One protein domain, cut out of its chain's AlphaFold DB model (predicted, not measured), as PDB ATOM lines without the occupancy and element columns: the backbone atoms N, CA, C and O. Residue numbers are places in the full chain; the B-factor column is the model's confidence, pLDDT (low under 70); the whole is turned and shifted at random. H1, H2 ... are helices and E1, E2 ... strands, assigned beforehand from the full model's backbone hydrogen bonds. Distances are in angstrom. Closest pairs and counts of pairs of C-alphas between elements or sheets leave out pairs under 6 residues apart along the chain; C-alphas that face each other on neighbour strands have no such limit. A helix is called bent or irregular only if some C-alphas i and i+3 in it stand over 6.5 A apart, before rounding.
ATOM      1  N   GLU A   4      36.928  10.172  36.022       75.69
ATOM      2  CA  GLU A   4      36.439  11.405  36.649       75.69
ATOM      3  C   GLU A   4      35.494  12.206  35.734       75.69
ATOM      4  O   GLU A   4      34.435  12.653  36.164       75.69
ATOM      5  N   THR A   5      35.813  12.341  34.438       83.25
ATOM      6  CA  THR A   5      34.882  12.983  33.487       83.25
ATOM      7  C   THR A   5      33.601  12.188  33.255       83.25
ATOM      8  O   THR A   5      32.601  12.778  32.846       83.25
ATOM      9  N   ASP A   6      33.632  10.874  33.470       87.06
ATOM     10  CA  ASP A   6      32.479  10.005  33.259       87.06
ATOM     11  C   ASP A   6      31.501  10.079  34.440       87.06
ATOM     12  O   ASP A   6      30.315  10.337  34.247       87.06
ATOM     13  N   GLU A   7      32.025  10.006  35.665       88.56
ATOM     14  CA  GLU A   7      31.264  10.162  36.909       88.56
ATOM     15  C   GLU A   7      30.579  11.537  37.003       88.56
ATOM     16  O   GLU A   7      29.395  11.632  37.338       88.56
ATOM     17  N   VAL A   8      31.292  12.617  36.654       90.56
ATOM     18  CA  VAL A   8      30.729  13.981  36.646       90.56
ATOM     19  C   VAL A   8      29.559  14.095  35.667       90.56
ATOM     20  O   VAL A   8      28.556  14.737  35.979       90.56
ATOM     21  N   ARG A   9      29.653  13.454  34.494       90.38
ATOM     22  CA  ARG A   9      28.568  13.441  33.503       90.38
ATOM     23  C   ARG A   9      27.372  12.639  34.001       90.38
ATOM     24  O   ARG A   9      26.246  13.118  33.903       90.38
ATOM     25  N   ALA A  10      27.627  11.453  34.544       90.81
ATOM     26  CA  ALA A  10      26.619  10.590  35.139       90.81
ATOM     27  C   ALA A  10      25.820  11.325  36.229       90.81
ATOM     28  O   ALA A  10      24.590  11.334  36.204       90.81
ATOM     29  N   ARG A  11      26.509  12.044  37.118       92.69
ATOM     30  CA  ARG A  11      25.867  12.854  38.160       92.69
ATOM     31  C   ARG A  11      25.057  14.023  37.610       92.69
ATOM     32  O   ARG A  11      23.944  14.251  38.068       92.69
ATOM     33  N   ALA A  12      25.602  14.753  36.637       91.81
ATOM     34  CA  ALA A  12      24.881  15.857  36.011       91.81
ATOM     35  C   ALA A  12      23.569  15.375  35.369       91.81
ATOM     36  O   ALA A  12      22.535  16.011  35.555       91.81
ATOM     37  N   PHE A  13      23.603  14.223  34.692       91.75
ATOM     38  CA  PHE A  13      22.413  13.594  34.120       91.75
ATOM     39  C   PHE A  13      21.401  13.170  35.196       91.75
ATOM     40  O   PHE A  13      20.214  13.456  35.066       91.75
ATOM     41  N   LEU A  14      21.859  12.554  36.291       91.50
ATOM     42  CA  LEU A  14      20.989  12.200  37.417       91.50
ATOM     43  C   LEU A  14      20.263  13.430  37.988       91.50
ATOM     44  O   LEU A  14      19.056  13.381  38.211       91.50
ATOM     45  N   TRP A  15      20.977  14.537  38.200       92.38
ATOM     46  CA  TRP A  15      20.382  15.770  38.725       92.38
ATOM     47  C   TRP A  15      19.376  16.403  37.762       92.38
ATOM     48  O   TRP A  15      18.355  16.925  38.205       92.38
ATOM     49  N   GLU A  16      19.634  16.339  36.456       90.81
ATOM     50  CA  GLU A  16      18.687  16.794  35.438       90.81
ATOM     51  C   GLU A  16      17.388  15.976  35.478       90.81
ATOM     52  O   GLU A  16      16.304  16.556  35.569       90.81
ATOM     53  N   LEU A  17      17.487  14.643  35.525       87.81
ATOM     54  CA  LEU A  17      16.320  13.766  35.655       87.81
ATOM     55  C   LEU A  17      15.536  14.028  36.946       87.81
ATOM     56  O   LEU A  17      14.305  14.092  36.928       87.81
ATOM     57  N   GLN A  18      16.232  14.208  38.073       88.31
ATOM     58  CA  GLN A  18      15.596  14.545  39.349       88.31
ATOM     59  C   GLN A  18      14.789  15.847  39.247       88.31
ATOM     60  O   GLN A  18      13.637  15.881  39.689       88.31
ATOM     61  N   ALA A  19      15.348  16.884  38.616       85.94
ATOM     62  CA  ALA A  19      14.672  18.165  38.426       85.94
ATOM     63  C   ALA A  19      13.421  18.038  37.538       85.94
ATOM     64  O   ALA A  19      12.365  18.585  37.873       85.94
ATOM     65  N   GLN A  20      13.498  17.274  36.443       86.19
ATOM     66  CA  GLN A  20      12.355  17.023  35.556       86.19
ATOM     67  C   GLN A  20      11.212  16.293  36.281       86.19
ATOM     68  O   GLN A  20      10.055  16.724  36.226       86.19
ATOM     69  N   ILE A  21      11.532  15.227  37.026       82.56
ATOM     70  CA  ILE A  21      10.550  14.464  37.811       82.56
ATOM     71  C   ILE A  21       9.934  15.350  38.902       82.56
ATOM     72  O   ILE A  21       8.712  15.361  39.090       82.56
ATOM     73  N   ALA A  22      10.750  16.134  39.614       81.56
ATOM     74  CA  ALA A  22      10.277  17.057  40.643       81.56
ATOM     75  C   ALA A  22       9.316  18.111  40.068       81.56
ATOM     76  O   ALA A  22       8.265  18.388  40.663       81.56
ATOM     77  N   GLN A  23       9.627  18.655  38.887       83.19
ATOM     78  CA  GLN A  23       8.767  19.593  38.172       83.19
ATOM     79  C   GLN A  23       7.437  18.944  37.765       83.19
ATOM     80  O   GLN A  23       6.373  19.513  38.027       83.19
ATOM     81  N   ALA A  24       7.470  17.742  37.187       80.19
ATOM     82  CA  ALA A  24       6.271  17.022  36.755       80.19
ATOM     83  C   ALA A  24       5.338  16.648  37.917       80.19
ATOM     84  O   ALA A  24       4.119  16.605  37.751       80.19
ATOM     85  N   ARG A  25       5.887  16.454  39.121       74.38
ATOM     86  CA  ARG A  25       5.118  16.213  40.355       74.38
ATOM     87  C   ARG A  25       4.548  17.485  40.993       74.38
ATOM     88  O   ARG A  25       3.970  17.420  42.077       74.38
ATOM     89  N   GLY A  26       4.685  18.642  40.345       75.31
ATOM     90  CA  GLY A  26       4.161  19.909  40.854       75.31
ATOM     91  C   GLY A  26       5.040  20.558  41.925       75.31
ATOM     92  O   GLY A  26       4.523  21.305  42.756       75.31
ATOM     93  N   GLY A  27       6.351  20.286  41.908       64.56
ATOM     94  CA  GLY A  27       7.348  21.040  42.669       64.56
ATOM     95  C   GLY A  27       7.262  20.840  44.179       64.56
ATOM     96  O   GLY A  27       6.985  21.786  44.918       64.56
ATOM     97  N   ARG A  28       7.514  19.615  44.648       51.19
ATOM     98  CA  ARG A  28       7.804  19.336  46.064       51.19
ATOM     99  C   ARG A  28       8.795  18.191  46.202       51.19
ATOM    100  O   ARG A  28       8.411  17.049  46.425       51.19
ATOM    101  N   THR A  29      10.068  18.521  46.162       51.31
ATOM    102  CA  THR A  29      11.068  17.813  46.955       51.31
ATOM    103  C   THR A  29      11.094  18.527  48.306       51.31
ATOM    104  O   THR A  29      10.930  19.746  48.388       51.31
ATOM    105  N   VAL A  30      11.097  17.771  49.404       50.41
ATOM    106  CA  VAL A  30      11.054  18.327  50.764       50.41
ATOM    107  C   VAL A  30      12.170  19.365  50.884       50.41
ATOM    108  O   VAL A  30      13.340  19.005  50.800       50.41
ATOM    109  N   ALA A  31      11.814  20.646  51.036       48.28
ATOM    110  CA  ALA A  31      12.793  21.719  51.161       48.28
ATOM    111  C   ALA A  31      13.778  21.351  52.279       48.28
ATOM    112  O   ALA A  31      13.371  21.224  53.438       48.28
ATOM    113  N   GLY A  32      15.050  21.147  51.924       48.28
ATOM    114  CA  GLY A  32      16.098  20.706  52.851       48.28
ATOM    115  C   GLY A  32      16.211  21.584  54.104       48.28
ATOM    116  O   GLY A  32      16.599  21.096  55.160       48.28
ATOM    117  N   GLU A  33      15.745  22.833  54.029       48.97
ATOM    118  CA  GLU A  33      15.649  23.783  55.144       48.97
ATOM    119  C   GLU A  33      14.770  23.295  56.316       48.97
ATOM    120  O   GLU A  33      14.941  23.750  57.444       48.97
ATOM    121  N   ARG A  34      13.849  22.342  56.100       62.31
ATOM    122  CA  ARG A  34      13.063  21.733  57.191       62.31
ATOM    123  C   ARG A  34      13.750  20.556  57.877       62.31
ATOM    124  O   ARG A  34      13.317  20.191  58.966       62.31
ATOM    125  N   TRP A  35      14.781  19.959  57.280       63.94
ATOM    126  CA  TRP A  35      15.380  18.724  57.792       63.94
ATOM    127  C   TRP A  35      16.239  18.954  59.038       63.94
ATOM    128  O   TRP A  35      16.055  18.269  60.040       63.94
ATOM    129  N   GLU A  36      17.110  19.965  59.031       65.94
ATOM    130  CA  GLU A  36      17.896  20.320  60.222       65.94
ATOM    131  C   GLU A  36      16.992  20.767  61.376       65.94
ATOM    132  O   GLU A  36      17.159  20.318  62.509       65.94
ATOM    133  N   GLY A  37      15.977  21.585  61.077       68.44
ATOM    134  CA  GLY A  37      14.962  21.972  62.057       68.44
ATOM    135  C   GLY A  37      14.208  20.764  62.619       68.44
ATOM    136  O   GLY A  37      13.990  20.681  63.823       68.44
ATOM    137  N   PHE A  38      13.869  19.791  61.769       70.62
ATOM    138  CA  PHE A  38      13.248  18.540  62.195       70.62
ATOM    139  C   PHE A  38      14.165  17.713  63.101       70.62
ATOM    140  O   PHE A  38      13.706  17.266  64.146       70.62
ATOM    141  N   LEU A  39      15.447  17.538  62.760       71.06
ATOM    142  CA  LEU A  39      16.402  16.802  63.597       71.06
ATOM    143  C   LEU A  39      16.595  17.471  64.961       71.06
ATOM    144  O   LEU A  39      16.633  16.782  65.979       71.06
ATOM    145  N   VAL A  40      16.667  18.803  64.992       71.44
ATOM    146  CA  VAL A  40      16.740  19.583  66.235       71.44
ATOM    147  C   VAL A  40      15.502  19.358  67.101       71.44
ATOM    148  O   VAL A  40      15.635  19.051  68.285       71.44
ATOM    149  N   GLU A  41      14.303  19.452  66.528       71.50
ATOM    150  CA  GLU A  41      13.057  19.258  67.277       71.50
ATOM    151  C   GLU A  41      12.834  17.795  67.691       71.50
ATOM    152  O   GLU A  41      12.430  17.528  68.824       71.50
ATOM    153  N   ALA A  42      13.183  16.831  66.837       72.88
ATOM    154  CA  ALA A  42      13.148  15.407  67.161       72.88
ATOM    155  C   ALA A  42      14.162  15.057  68.263       72.88
ATOM    156  O   ALA A  42      13.824  14.342  69.204       72.88
ATOM    157  N   GLY A  43      15.376  15.608  68.199       71.12
ATOM    158  CA  GLY A  43      16.413  15.451  69.219       71.12
ATOM    159  C   GLY A  43      15.980  15.979  70.589       71.12
ATOM    160  O   GLY A  43      16.174  15.311  71.608       71.12
ATOM    161  N   LYS A  44      15.332  17.150  70.609       72.75
ATOM    162  CA  LYS A  44      14.751  17.739  71.823       72.75
ATOM    163  C   LYS A  44      13.601  16.896  72.373       72.75
ATOM    164  O   LYS A  44      13.570  16.625  73.570       72.75
ATOM    165  N   GLY A  45      12.667  16.483  71.515       71.44
ATOM    166  CA  GLY A  45      11.447  15.789  71.924       71.44
ATOM    167  C   GLY A  45      11.666  14.328  72.317       71.44
ATOM    168  O   GLY A  45      11.254  13.915  73.395       71.44
ATOM    169  N   ALA A  46      12.314  13.547  71.453       66.94
ATOM    170  CA  ALA A  46      12.455  12.104  71.633       66.94
ATOM    171  C   ALA A  46      13.579  11.728  72.609       66.94
ATOM    172  O   ALA A  46      13.467  10.728  73.313       66.94
ATOM    173  N   PHE A  47      14.646  12.531  72.673       68.25
ATOM    174  CA  PHE A  47      15.857  12.186  73.427       68.25
ATOM    175  C   PHE A  47      16.206  13.187  74.534       68.25
ATOM    176  O   PHE A  47      17.182  12.987  75.258       68.25
ATOM    177  N   GLY A  48      15.438  14.274  74.677       78.88
ATOM    178  CA  GLY A  48      15.700  15.308  75.681       78.88
ATOM    179  C   GLY A  48      17.037  16.028  75.482       78.88
ATOM    180  O   GLY A  48      17.607  16.545  76.444       78.88
ATOM    181  N   PHE A  49      17.590  16.027  74.266       84.50
ATOM    182  CA  PHE A  49      18.874  16.667  73.989       84.50
ATOM    183  C   PHE A  49      18.736  18.191  73.915       84.50
ATOM    184  O   PHE A  49      17.728  18.725  73.452       84.50
ATOM    185  N   SER A  50      19.775  18.908  74.352       87.94
ATOM    186  CA  SER A  50      19.867  20.349  74.115       87.94
ATOM    187  C   SER A  50      20.065  20.627  72.624       87.94
ATOM    188  O   SER A  50      20.656  19.822  71.906       87.94
ATOM    189  N   GLU A  51      19.621  21.795  72.158       86.12
ATOM    190  CA  GLU A  51      19.829  22.228  70.768       86.12
ATOM    191  C   GLU A  51      21.308  22.197  70.363       86.12
ATOM    192  O   GLU A  51      21.642  21.744  69.274       86.12
ATOM    193  N   GLU A  52      22.193  22.621  71.266       86.88
ATOM    194  CA  GLU A  52      23.641  22.593  71.056       86.88
ATOM    195  C   GLU A  52      24.170  21.166  70.884       86.88
ATOM    196  O   GLU A  52      24.956  20.915  69.976       86.88
ATOM    197  N   LYS A  53      23.684  20.207  71.686       80.56
ATOM    198  CA  LYS A  53      24.060  18.798  71.533       80.56
ATOM    199  C   LYS A  53      23.558  18.229  70.208       80.56
ATOM    200  O   LYS A  53      24.293  17.489  69.562       80.56
ATOM    201  N   VAL A  54      22.343  18.580  69.781       78.50
ATOM    202  CA  VAL A  54      21.841  18.145  68.469       78.50
ATOM    203  C   VAL A  54      22.677  18.751  67.341       78.50
ATOM    204  O   VAL A  54      23.070  18.018  66.440       78.50
ATOM    205  N   ARG A  55      23.035  20.040  67.413       79.94
ATOM    206  CA  ARG A  55      23.935  20.668  66.429       79.94
ATOM    207  C   ARG A  55      25.304  20.003  66.379       79.94
ATOM    208  O   ARG A  55      25.766  19.700  65.291       79.94
ATOM    209  N   GLN A  56      25.910  19.698  67.526       80.69
ATOM    210  CA  GLN A  56      27.184  18.971  67.570       80.69
ATOM    211  C   GLN A  56      27.080  17.586  66.918       80.69
ATOM    212  O   GLN A  56      27.984  17.182  66.195       80.69
ATOM    213  N   VAL A  57      25.977  16.861  67.139       75.75
ATOM    214  CA  VAL A  57      25.727  15.570  66.474       75.75
ATOM    215  C   VAL A  57      25.574  15.749  64.960       75.75
ATOM    216  O   VAL A  57      26.132  14.961  64.204       75.75
ATOM    217  N   VAL A  58      24.872  16.796  64.511       76.75
ATOM    218  CA  VAL A  58      24.727  17.124  63.083       76.75
ATOM    219  C   VAL A  58      26.078  17.487  62.454       76.75
ATOM    220  O   VAL A  58      26.399  16.976  61.386       76.75
ATOM    221  N   GLU A  59      26.899  18.301  63.119       78.00
ATOM    222  CA  GLU A  59      28.238  18.689  62.649       78.00
ATOM    223  C   GLU A  59      29.202  17.497  62.583       78.00
ATOM    224  O   GLU A  59      29.919  17.334  61.595       78.00
ATOM    225  N   LEU A  60      29.199  16.636  63.606       73.62
ATOM    226  CA  LEU A  60      29.966  15.385  63.604       73.62
ATOM    227  C   LEU A  60      29.518  14.463  62.467       73.62
ATOM    228  O   LEU A  60      30.361  13.865  61.800       73.62
ATOM    229  N   GLY A  61      28.205  14.394  62.222       74.19
ATOM    230  CA  GLY A  61      27.636  13.713  61.067       74.19
ATOM    231  C   GLY A  61      28.195  14.273  59.762       74.19
ATOM    232  O   GLY A  61      28.776  13.523  58.991       74.19
ATOM    233  N   ALA A  62      28.119  15.588  59.552       75.31
ATOM    234  CA  ALA A  62      28.598  16.245  58.334       75.31
ATOM    235  C   ALA A  62      30.105  16.034  58.081       75.31
ATOM    236  O   ALA A  62      30.518  15.832  56.941       75.31
ATOM    237  N   ALA A  63      30.936  16.032  59.129       74.50
ATOM    238  CA  ALA A  63      32.368  15.757  58.998       74.50
ATOM    239  C   ALA A  63      32.652  14.321  58.517       74.50
ATOM    240  O   ALA A  63      33.569  14.110  57.724       74.50
ATOM    241  N   GLY A  64      31.843  13.350  58.954       75.31
ATOM    242  CA  GLY A  64      31.910  11.960  58.495       75.31
ATOM    243  C   GLY A  64      31.423  11.741  57.059       75.31
ATOM    244  O   GLY A  64      31.579  10.644  56.544       75.31
ATOM    245  N   GLN A  65      30.853  12.766  56.419       84.38
ATOM    246  CA  GLN A  65      30.258  12.706  55.078       84.38
ATOM    247  C   GLN A  65      31.112  13.414  54.019       84.38
ATOM    248  O   GLN A  65      30.722  13.494  52.858       84.38
ATOM    249  N   ALA A  66      32.278  13.949  54.396       84.88
ATOM    250  CA  ALA A  66      33.108  14.758  53.504       84.88
ATOM    251  C   ALA A  66      33.639  13.990  52.276       84.88
ATOM    252  O   ALA A  66      34.037  14.619  51.297       84.88
ATOM    253  N   HIS A  67      33.664  12.652  52.321       89.50
ATOM    254  CA  HIS A  67      34.037  11.805  51.184       89.50
ATOM    255  C   HIS A  67      32.868  11.491  50.248       89.50
ATOM    256  O   HIS A  67      33.103  10.973  49.157       89.50
ATOM    257  N   TRP A  68      31.625  11.791  50.636       92.69
ATOM    258  CA  TRP A  68      30.472  11.563  49.778       92.69
ATOM    259  C   TRP A  68      30.384  12.620  48.670       92.69
ATOM    260  O   TRP A  68      30.715  13.792  48.874       92.69
ATOM    261  N   PRO A  69      29.911  12.235  47.474       91.00
ATOM    262  CA  PRO A  69      29.652  13.187  46.405       91.00
ATOM    263  C   PRO A  69      28.559  14.185  46.803       91.00
ATOM    264  O   PRO A  69      27.643  13.792  47.510       91.00
ATOM    265  N   PRO A  70      28.569  15.443  46.329       90.31
ATOM    266  CA  PRO A  70      27.516  16.404  46.651       90.31
ATOM    267  C   PRO A  70      26.117  15.851  46.345       90.31
ATOM    268  O   PRO A  70      25.890  15.281  45.277       90.31
ATOM    269  N   ARG A  71      25.182  16.070  47.275       89.69
ATOM    270  CA  ARG A  71      23.756  15.759  47.115       89.69
ATOM    271  C   ARG A  71      23.151  16.552  45.955       89.69
ATOM    272  O   ARG A  71      23.462  17.736  45.791       89.69
ATOM    273  N   GLY A  72      22.244  15.931  45.201       86.62
ATOM    274  CA  GLY A  72      21.456  16.638  44.189       86.62
ATOM    275  C   GLY A  72      20.546  17.720  44.788       86.62
ATOM    276  O   GLY A  72      20.111  17.603  45.938       86.62
ATOM    277  N   PRO A  73      20.218  18.791  44.041       85.88
ATOM    278  CA  PRO A  73      19.367  19.874  44.549       85.88
ATOM    279  C   PRO A  73      17.971  19.383  44.964       85.88
ATOM    280  O   PRO A  73      17.416  19.863  45.954       85.88
ATOM    281  N   ASP A  74      17.454  18.386  44.247       83.94
ATOM    282  CA  ASP A  74      16.115  17.816  44.401       83.94
ATOM    283  C   ASP A  74      16.082  16.519  45.226       83.94
ATOM    284  O   ASP A  74      15.028  15.936  45.465       83.94
ATOM    285  N   GLU A  75      17.229  16.051  45.702       84.06
ATOM    286  CA  GLU A  75      17.323  14.778  46.405       84.06
ATOM    287  C   GLU A  75      16.952  14.906  47.891       84.06
ATOM    288  O   GLU A  75      17.338  15.866  48.556       84.06
ATOM    289  N   HIS A  76      16.236  13.937  48.467       84.94
ATOM    290  CA  HIS A  76      15.854  13.997  49.882       84.94
ATOM    291  C   HIS A  76      17.089  13.872  50.806       84.94
ATOM    292  O   HIS A  76      17.764  12.844  50.753       84.94
ATOM    293  N   PRO A  77      17.374  14.837  51.713       86.50
ATOM    294  CA  PRO A  77      18.592  14.814  52.534       86.50
ATOM    295  C   PRO A  77      18.766  13.545  53.369       86.50
ATOM    296  O   PRO A  77      19.843  12.957  53.397       86.50
ATOM    297  N   GLY A  78      17.692  13.104  54.034       86.00
ATOM    298  CA  GLY A  78      17.738  11.906  54.870       86.00
ATOM    299  C   GLY A  78      17.942  10.628  54.060       86.00
ATOM    300  O   GLY A  78      18.603   9.714  54.531       86.00
ATOM    301  N   GLY A  79      17.419  10.576  52.834       90.62
ATOM    302  CA  GLY A  79      17.536   9.385  51.998       90.62
ATOM    303  C   GLY A  79      18.900   9.289  51.317       90.62
ATOM    304  O   GLY A  79      19.521   8.232  51.353       90.62
ATOM    305  N   TYR A  80      19.425  10.424  50.840       91.88
ATOM    306  CA  TYR A  80      20.820  10.564  50.415       91.88
ATOM    307  C   TYR A  80      21.786  10.074  51.504       91.88
ATOM    308  O   TYR A  80      22.661   9.252  51.240       91.88
ATOM    309  N   MET A  81      21.582  10.516  52.751       91.38
ATOM    310  CA  MET A  81      22.417  10.088  53.873       91.38
ATOM    311  C   MET A  81      22.353   8.574  54.094       91.38
ATOM    312  O   MET A  81      23.392   7.940  54.230       91.38
ATOM    313  N   VAL A  82      21.150   7.992  54.112       92.62
ATOM    314  CA  VAL A  82      20.975   6.547  54.319       92.62
ATOM    315  C   VAL A  82      21.661   5.744  53.213       92.62
ATOM    316  O   VAL A  82      22.447   4.860  53.525       92.62
ATOM    317  N   ILE A  83      21.451   6.077  51.936       95.25
ATOM    318  CA  ILE A  83      22.037   5.321  50.815       95.25
ATOM    319  C   ILE A  83      23.565   5.349  50.851       95.25
ATOM    320  O   ILE A  83      24.206   4.321  50.640       95.25
ATOM    321  N   HIS A  84      24.165   6.497  51.166       94.50
ATOM    322  CA  HIS A  84      25.617   6.575  51.273       94.50
ATOM    323  C   HIS A  84      26.172   5.871  52.521       94.50
ATOM    324  O   HIS A  84      27.242   5.272  52.432       94.50
ATOM    325  N   MET A  85      25.440   5.851  53.643       94.12
ATOM    326  CA  MET A  85      25.807   5.026  54.803       94.12
ATOM    327  C   MET A  85      25.760   3.530  54.481       94.12
ATOM    328  O   MET A  85      26.689   2.807  54.829       94.12
ATOM    329  N   LEU A  86      24.705   3.072  53.798       95.31
ATOM    330  CA  LEU A  86      24.575   1.683  53.353       95.31
ATOM    331  C   LEU A  86      25.732   1.309  52.417       95.31
ATOM    332  O   LEU A  86      26.353   0.265  52.593       95.31
ATOM    333  N   ALA A  87      26.065   2.186  51.467       95.31
ATOM    334  CA  ALA A  87      27.175   1.986  50.541       95.31
ATOM    335  C   ALA A  87      28.513   1.844  51.271       95.31
ATOM    336  O   ALA A  87      29.243   0.888  51.027       95.31
ATOM    337  N   ASP A  88      28.805   2.742  52.212       94.06
ATOM    338  CA  ASP A  88      30.034   2.667  53.003       94.06
ATOM    339  C   ASP A  88      30.080   1.390  53.860       94.06
ATOM    340  O   ASP A  88      31.145   0.796  54.026       94.06
ATOM    341  N   GLN A  89      28.935   0.929  54.374       94.56
ATOM    342  CA  GLN A  89      28.849  -0.318  55.134       94.56
ATOM    343  C   GLN A  89      29.123  -1.551  54.257       94.56
ATOM    344  O   GLN A  89      29.864  -2.442  54.678       94.56
ATOM    345  N   LEU A  90      28.571  -1.605  53.041       94.19
ATOM    346  CA  LEU A  90      28.850  -2.686  52.088       94.19
ATOM    347  C   LEU A  90      30.313  -2.657  51.629       94.19
ATOM    348  O   LEU A  90      30.974  -3.692  51.623       94.19
ATOM    349  N   GLU A  91      30.841  -1.475  51.303       93.81
ATOM    350  CA  GLU A  91      32.231  -1.286  50.867       93.81
ATOM    351  C   GLU A  91      33.229  -1.673  51.962       93.81
ATOM    352  O   GLU A  91      34.233  -2.317  51.678       93.81
ATOM    353  N   ALA A  92      32.930  -1.377  53.230       92.19
ATOM    354  CA  ALA A  92      33.750  -1.810  54.361       92.19
ATOM    355  C   ALA A  92      33.722  -3.333  54.602       92.19
ATOM    356  O   ALA A  92      34.532  -3.848  55.378       92.19
ATOM    357  N   SER A  93      32.786  -4.044  53.972       88.88
ATOM    358  CA  SER A  93      32.583  -5.489  54.122       88.88
ATOM    359  C   SER A  93      33.223  -6.298  52.992       88.88
ATOM    360  O   SER A  93      33.143  -7.526  52.994       88.88
ATOM    361  N   PHE A  94      33.876  -5.632  52.035       86.56
ATOM    362  CA  PHE A  94      34.519  -6.260  50.889       86.56
ATOM    363  C   PHE A  94      35.939  -5.715  50.675       86.56
ATOM    364  O   PHE A  94      36.150  -4.517  50.539       86.56
ATOM    365  N   ASP A  95      36.921  -6.614  50.582       81.94
ATOM    366  CA  ASP A  95      38.346  -6.252  50.473       81.94
ATOM    367  C   ASP A  95      38.811  -5.916  49.037       81.94
ATOM    368  O   ASP A  95      40.002  -5.706  48.794       81.94
ATOM    369  N   GLY A  96      37.908  -5.896  48.051       80.12
ATOM    370  CA  GLY A  96      38.247  -5.631  46.651       80.12
ATOM    371  C   GLY A  96      37.842  -4.236  46.175       80.12
ATOM    372  O   GLY A  96      36.921  -3.610  46.687       80.12
ATOM    373  N   SER A  97      38.516  -3.759  45.130       80.56
ATOM    374  CA  SER A  97      38.114  -2.543  44.422       80.56
ATOM    375  C   SER A  97      37.106  -2.878  43.327       80.56
ATOM    376  O   SER A  97      37.395  -3.715  42.472       80.56
ATOM    377  N   PHE A  98      35.987  -2.170  43.288       81.69
ATOM    378  CA  PHE A  98      35.065  -2.154  42.155       81.69
ATOM    379  C   PHE A  98      34.674  -0.699  41.860       81.69
ATOM    380  O   PHE A  98      34.822   0.165  42.733       81.69
ATOM    381  N   PRO A  99      34.243  -0.376  40.630       83.31
ATOM    382  CA  PRO A  99      33.795   0.973  40.320       83.31
ATOM    383  C   PRO A  99      32.530   1.283  41.125       83.31
ATOM    384  O   PRO A  99      31.490   0.674  40.894       83.31
ATOM    385  N   ARG A 100      32.611   2.229  42.068       88.69
ATOM    386  CA  ARG A 100      31.441   2.678  42.829       88.69
ATOM    387  C   ARG A 100      30.441   3.316  41.853       88.69
ATOM    388  O   ARG A 100      30.821   4.261  41.157       88.69
ATOM    389  N   PRO A 101      29.196   2.818  41.759       92.12
ATOM    390  CA  PRO A 101      28.189   3.459  40.928       92.12
ATOM    391  C   PRO A 101      27.846   4.844  41.485       92.12
ATOM    392  O   PRO A 101      28.012   5.121  42.676       92.12
ATOM    393  N   VAL A 102      27.332   5.725  40.630       94.31
ATOM    394  CA  VAL A 102      26.752   6.982  41.112       94.31
ATOM    395  C   VAL A 102      25.397   6.652  41.721       94.31
ATOM    396  O   VAL A 102      24.522   6.112  41.049       94.31
ATOM    397  N   LEU A 103      25.249   6.977  42.998       95.12
ATOM    398  CA  LEU A 103      24.038   6.719  43.763       95.12
ATOM    399  C   LEU A 103      23.126   7.941  43.746       95.12
ATOM    400  O   LEU A 103      23.604   9.077  43.768       95.12
ATOM    401  N   GLY A 104      21.822   7.700  43.780       93.19
ATOM    402  CA  GLY A 104      20.883   8.718  44.226       93.19
ATOM    403  C   GLY A 104      19.459   8.215  44.366       93.19
ATOM    404  O   GLY A 104      19.198   7.017  44.287       93.19
ATOM    405  N   MET A 105      18.531   9.142  44.581       90.88
ATOM    406  CA  MET A 105      17.101   8.843  44.713       90.88
ATOM    407  C   MET A 105      16.250   9.535  43.658       90.88
ATOM    408  O   MET A 105      16.492  10.695  43.318       90.88
ATOM    409  N   MET A 106      15.195   8.866  43.202       87.19
ATOM    410  CA  MET A 106      14.149   9.483  42.390       87.19
ATOM    411  C   MET A 106      12.826   8.730  42.523       87.19
ATOM    412  O   MET A 106      12.793   7.580  42.932       87.19
ATOM    413  N   ALA A 107      11.722   9.364  42.139       81.44
ATOM    414  CA  ALA A 107      10.427   8.692  42.053       81.44
ATOM    415  C   ALA A 107      10.301   7.949  40.722       81.44
ATOM    416  O   ALA A 107       9.748   8.464  39.749       81.44
ATOM    417  N   THR A 108      10.858   6.749  40.687       78.19
ATOM    418  CA  THR A 108      10.844   5.810  39.566       78.19
ATOM    419  C   THR A 108       9.488   5.154  39.349       78.19
ATOM    420  O   THR A 108       9.190   4.721  38.232       78.19
ATOM    421  N   GLY A 109       8.661   5.082  40.394       71.12
ATOM    422  CA  GLY A 109       7.402   4.367  40.302       71.12
ATOM    423  C   GLY A 109       7.441   2.940  40.828       71.12
ATOM    424  O   GLY A 109       6.430   2.281  40.666       71.12
ATOM    425  N   GLU A 110       8.523   2.445  41.436       74.12
ATOM    426  CA  GLU A 110       8.674   1.034  41.853       74.12
ATOM    427  C   GLU A 110       9.189   0.897  43.298       74.12
ATOM    428  O   GLU A 110       9.652   1.872  43.863       74.12
ATOM    429  N   ILE A 111       9.110  -0.284  43.930       71.19
ATOM    430  CA  ILE A 111       9.747  -0.567  45.246       71.19
ATOM    431  C   ILE A 111      11.093  -1.270  45.034       71.19
ATOM    432  O   ILE A 111      11.422  -2.253  45.674       71.19
ATOM    433  N   ASN A 112      11.897  -0.763  44.107       79.81
ATOM    434  CA  ASN A 112      13.235  -1.283  43.847       79.81
ATOM    435  C   ASN A 112      14.222  -0.128  43.670       79.81
ATOM    436  O   ASN A 112      13.836   1.045  43.605       79.81
ATOM    437  N   ALA A 113      15.503  -0.473  43.618       86.19
ATOM    438  CA  ALA A 113      16.480   0.368  42.955       86.19
ATOM    439  C   ALA A 113      16.469   0.054  41.451       86.19
ATOM    440  O   ALA A 113      16.034  -1.014  41.027       86.19
ATOM    441  N   LEU A 114      16.889   1.020  40.645       85.44
ATOM    442  CA  LEU A 114      17.044   0.873  39.206       85.44
ATOM    443  C   LEU A 114      18.474   1.206  38.822       85.44
ATOM    444  O   LEU A 114      19.012   2.231  39.247       85.44
ATOM    445  N   THR A 115      19.040   0.400  37.931       88.06
ATOM    446  CA  THR A 115      20.292   0.740  37.266       88.06
ATOM    447  C   THR A 115      20.020   1.413  35.917       88.06
ATOM    448  O   THR A 115      19.395   0.846  35.016       88.06
ATOM    449  N   LEU A 116      20.521   2.639  35.760       87.56
ATOM    450  CA  LEU A 116      20.454   3.429  34.530       87.56
ATOM    451  C   LEU A 116      21.856   3.655  33.955       87.56
ATOM    452  O   LEU A 116      22.857   3.668  34.675       87.56
ATOM    453  N   LEU A 117      21.918   3.910  32.650       84.38
ATOM    454  CA  LEU A 117      23.133   4.381  31.985       84.38
ATOM    455  C   LEU A 117      22.974   5.845  31.598       84.38
ATOM    456  O   LEU A 117      22.046   6.211  30.875       84.38
ATOM    457  N   ALA A 118      23.906   6.685  32.045       84.19
ATOM    458  CA  ALA A 118      23.935   8.070  31.603       84.19
ATOM    459  C   ALA A 118      24.363   8.159  30.122       84.19
ATOM    460  O   ALA A 118      25.286   7.449  29.703       84.19
ATOM    461  N   PRO A 119      23.748   9.038  29.308       82.69
ATOM    462  CA  PRO A 119      24.092   9.183  27.899       82.69
ATOM    463  C   PRO A 119      25.589   9.422  27.663       82.69
ATOM    464  O   PRO A 119      26.201  10.360  28.180       82.69
ATOM    465  N   GLY A 120      26.194   8.549  26.853       82.94
ATOM    466  CA  GLY A 120      27.622   8.605  26.538       82.94
ATOM    467  C   GLY A 120      28.544   8.288  27.721       82.94
ATOM    468  O   GLY A 120      29.722   8.639  27.648       82.94
ATOM    469  N   SER A 121      28.019   7.676  28.784       82.88
ATOM    470  CA  SER A 121      28.766   7.220  29.952       82.88
ATOM    471  C   SER A 121      28.839   5.697  30.016       82.88
ATOM    472  O   SER A 121      28.013   5.005  29.420       82.88
ATOM    473  N   GLN A 122      29.850   5.158  30.694       81.06
ATOM    474  CA  GLN A 122      29.910   3.740  31.081       81.06
ATOM    475  C   GLN A 122      29.697   3.558  32.590       81.06
ATOM    476  O   GLN A 122      29.715   2.438  33.091       81.06
ATOM    477  N   THR A 123      29.502   4.660  33.317       86.56
ATOM    478  CA  THR A 123      29.242   4.657  34.751       86.56
ATOM    479  C   THR A 123      27.783   4.288  35.002       86.56
ATOM    480  O   THR A 123      26.871   4.923  34.468       86.56
ATOM    481  N   HIS A 124      27.566   3.266  35.830       87.94
ATOM    482  CA  HIS A 124      26.235   2.877  36.279       87.94
ATOM    483  C   HIS A 124      25.680   3.924  37.248       87.94
ATOM    484  O   HIS A 124      26.361   4.348  38.187       87.94
ATOM    485  N   LEU A 125      24.435   4.330  37.008       91.62
ATOM    486  CA  LEU A 125      23.631   5.087  37.953       91.62
ATOM    487  C   LEU A 125      22.741   4.107  38.700       91.62
ATOM    488  O   LEU A 125      21.879   3.500  38.074       91.62
ATOM    489  N   VAL A 126      22.913   3.979  40.009       92.75
ATOM    490  CA  VAL A 126      21.993   3.205  40.846       92.75
ATOM    491  C   VAL A 126      21.057   4.184  41.533       92.75
ATOM    492  O   VAL A 126      21.482   5.000  42.356       92.75
ATOM    493  N   VAL A 127      19.779   4.119  41.174       91.81
ATOM    494  CA  VAL A 127      18.769   5.062  41.637       91.81
ATOM    495  C   VAL A 127      17.710   4.355  42.464       91.81
ATOM    496  O   VAL A 127      16.993   3.493  41.973       91.81
ATOM    497  N   PHE A 128      17.595   4.748  43.725       92.50
ATOM    498  CA  PHE A 128      16.590   4.246  44.651       92.50
ATOM    499  C   PHE A 128      15.261   4.953  44.421       92.50
ATOM    500  O   PHE A 128      15.233   6.173  44.229       92.50
ATOM    501  N   GLU A 129      14.156   4.221  44.550       89.56
ATOM    502  CA  GLU A 129      12.861   4.868  44.726       89.56
ATOM    503  C   GLU A 129      12.881   5.787  45.957       89.56
ATOM    504  O   GLU A 129      13.263   5.377  47.058       89.56
ATOM    505  N   ASP A 130      12.412   7.026  45.791       87.00
ATOM    506  CA  ASP A 130      12.368   8.050  46.843       87.00
ATOM    507  C   ASP A 130      11.599   7.624  48.110       87.00
ATOM    508  O   ASP A 130      11.885   8.104  49.208       87.00
TER     509      ASP A 130
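Overview. This is residues 4 to 130 of the 394 residues of an uncharacterized protein of Streptomyces sp. Root1304 (UniProt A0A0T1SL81). A small three-stranded sheet sits between the long helix H1, which runs along its strands on one face, and H4, which covers edge strand E1 on the other; away from the sheet to one side, H2 and H3 form a V-shaped arm. Residues 92 to 98, in the link from H4 to E1, stick out as a loop. The printed part has 127 residues with four named helices and three named strands, in the order H1 H2 H3 H4 E1 E2 E3, and its class is mostly helix. The mixed sheet has the order E1 E3 E2. The whole is only just compact, close to loose, with a radius of gyration of the C-alphas of 16.3 A and spans of 50 by 44 by 27 A.

Arrangement. H1, residues 4 to 24, is on the sheet of E1, residues 102 to 106, E2, residues 113 to 117, and E3, residues 124 to 129. Its height over the sheet is 8.9 A; it lies over E1 and E3 and runs along the strands, at 24 degrees to E3 on the local plane. The closest C-alphas of H1 and E1 are those of Gln 18 and Met 106, 6.1 A apart. H2, residues 33 to 47, touches H3, residues 51 to 63, at a steep tilt of 58 degrees, opposite ways. H2 touches H3 with its residues 39 to 44 alone, and H3 touches H2 with its residues 51 to 55 alone; the closest C-alphas of the two, those of Val 40 and Val 54, are 5.8 A apart. Neither H2 nor H3 is on the sheet. H4, residues 77 to 91, is close to H2 but not clearly touching it; the closest C-alphas, those of Trp 35 and Pro 77, are 7.3 A apart. H1 and H4 lie on opposite faces of the sheet, three layers with a helix on each face. H4 lies over E1, slantwise at 35 degrees on the local plane, with the C-alphas of Tyr 80 and Gly 104 closest at 6.5 A. E1 and E3 are parallel, with N 104 and O 126 within hydrogen-bond range at 3.1 A. E2 and E3 form an antiparallel hairpin, with N 116 and O 125 at 2.8 A. Every O i to N i+4 pair is within hydrogen-bond range in H1, H3 and H4, and 10 of 11 are in H2.

Along the chain. H1 begins at C-alpha 4 (36.439, 11.405, 36.649) and is 30.7 A long. H2 measures 21.7 A and is only just irregular, with C-alphas 33 and 36 6.54 A apart; H3 measures 18.4 A. H4 begins at C-alpha 77 (18.592, 14.814, 52.534) and measures 21.2 A. E1, E2 and E3 measure 12.9 A, 13.4 A and 15.9 A, and E3 ends at C-alpha 129 (12.861, 4.868, 44.726).

Size, cuts and confidence. The two C-alphas farthest apart, those of Gly 48 and Gly 120, are 51.0 A from each other. The printed part has no cut, and its one long link is H3 to H4, 13 residues. The mean pLDDT of the printed part is 82.2; residues 27 to 37 and 46 to 47 are under 70.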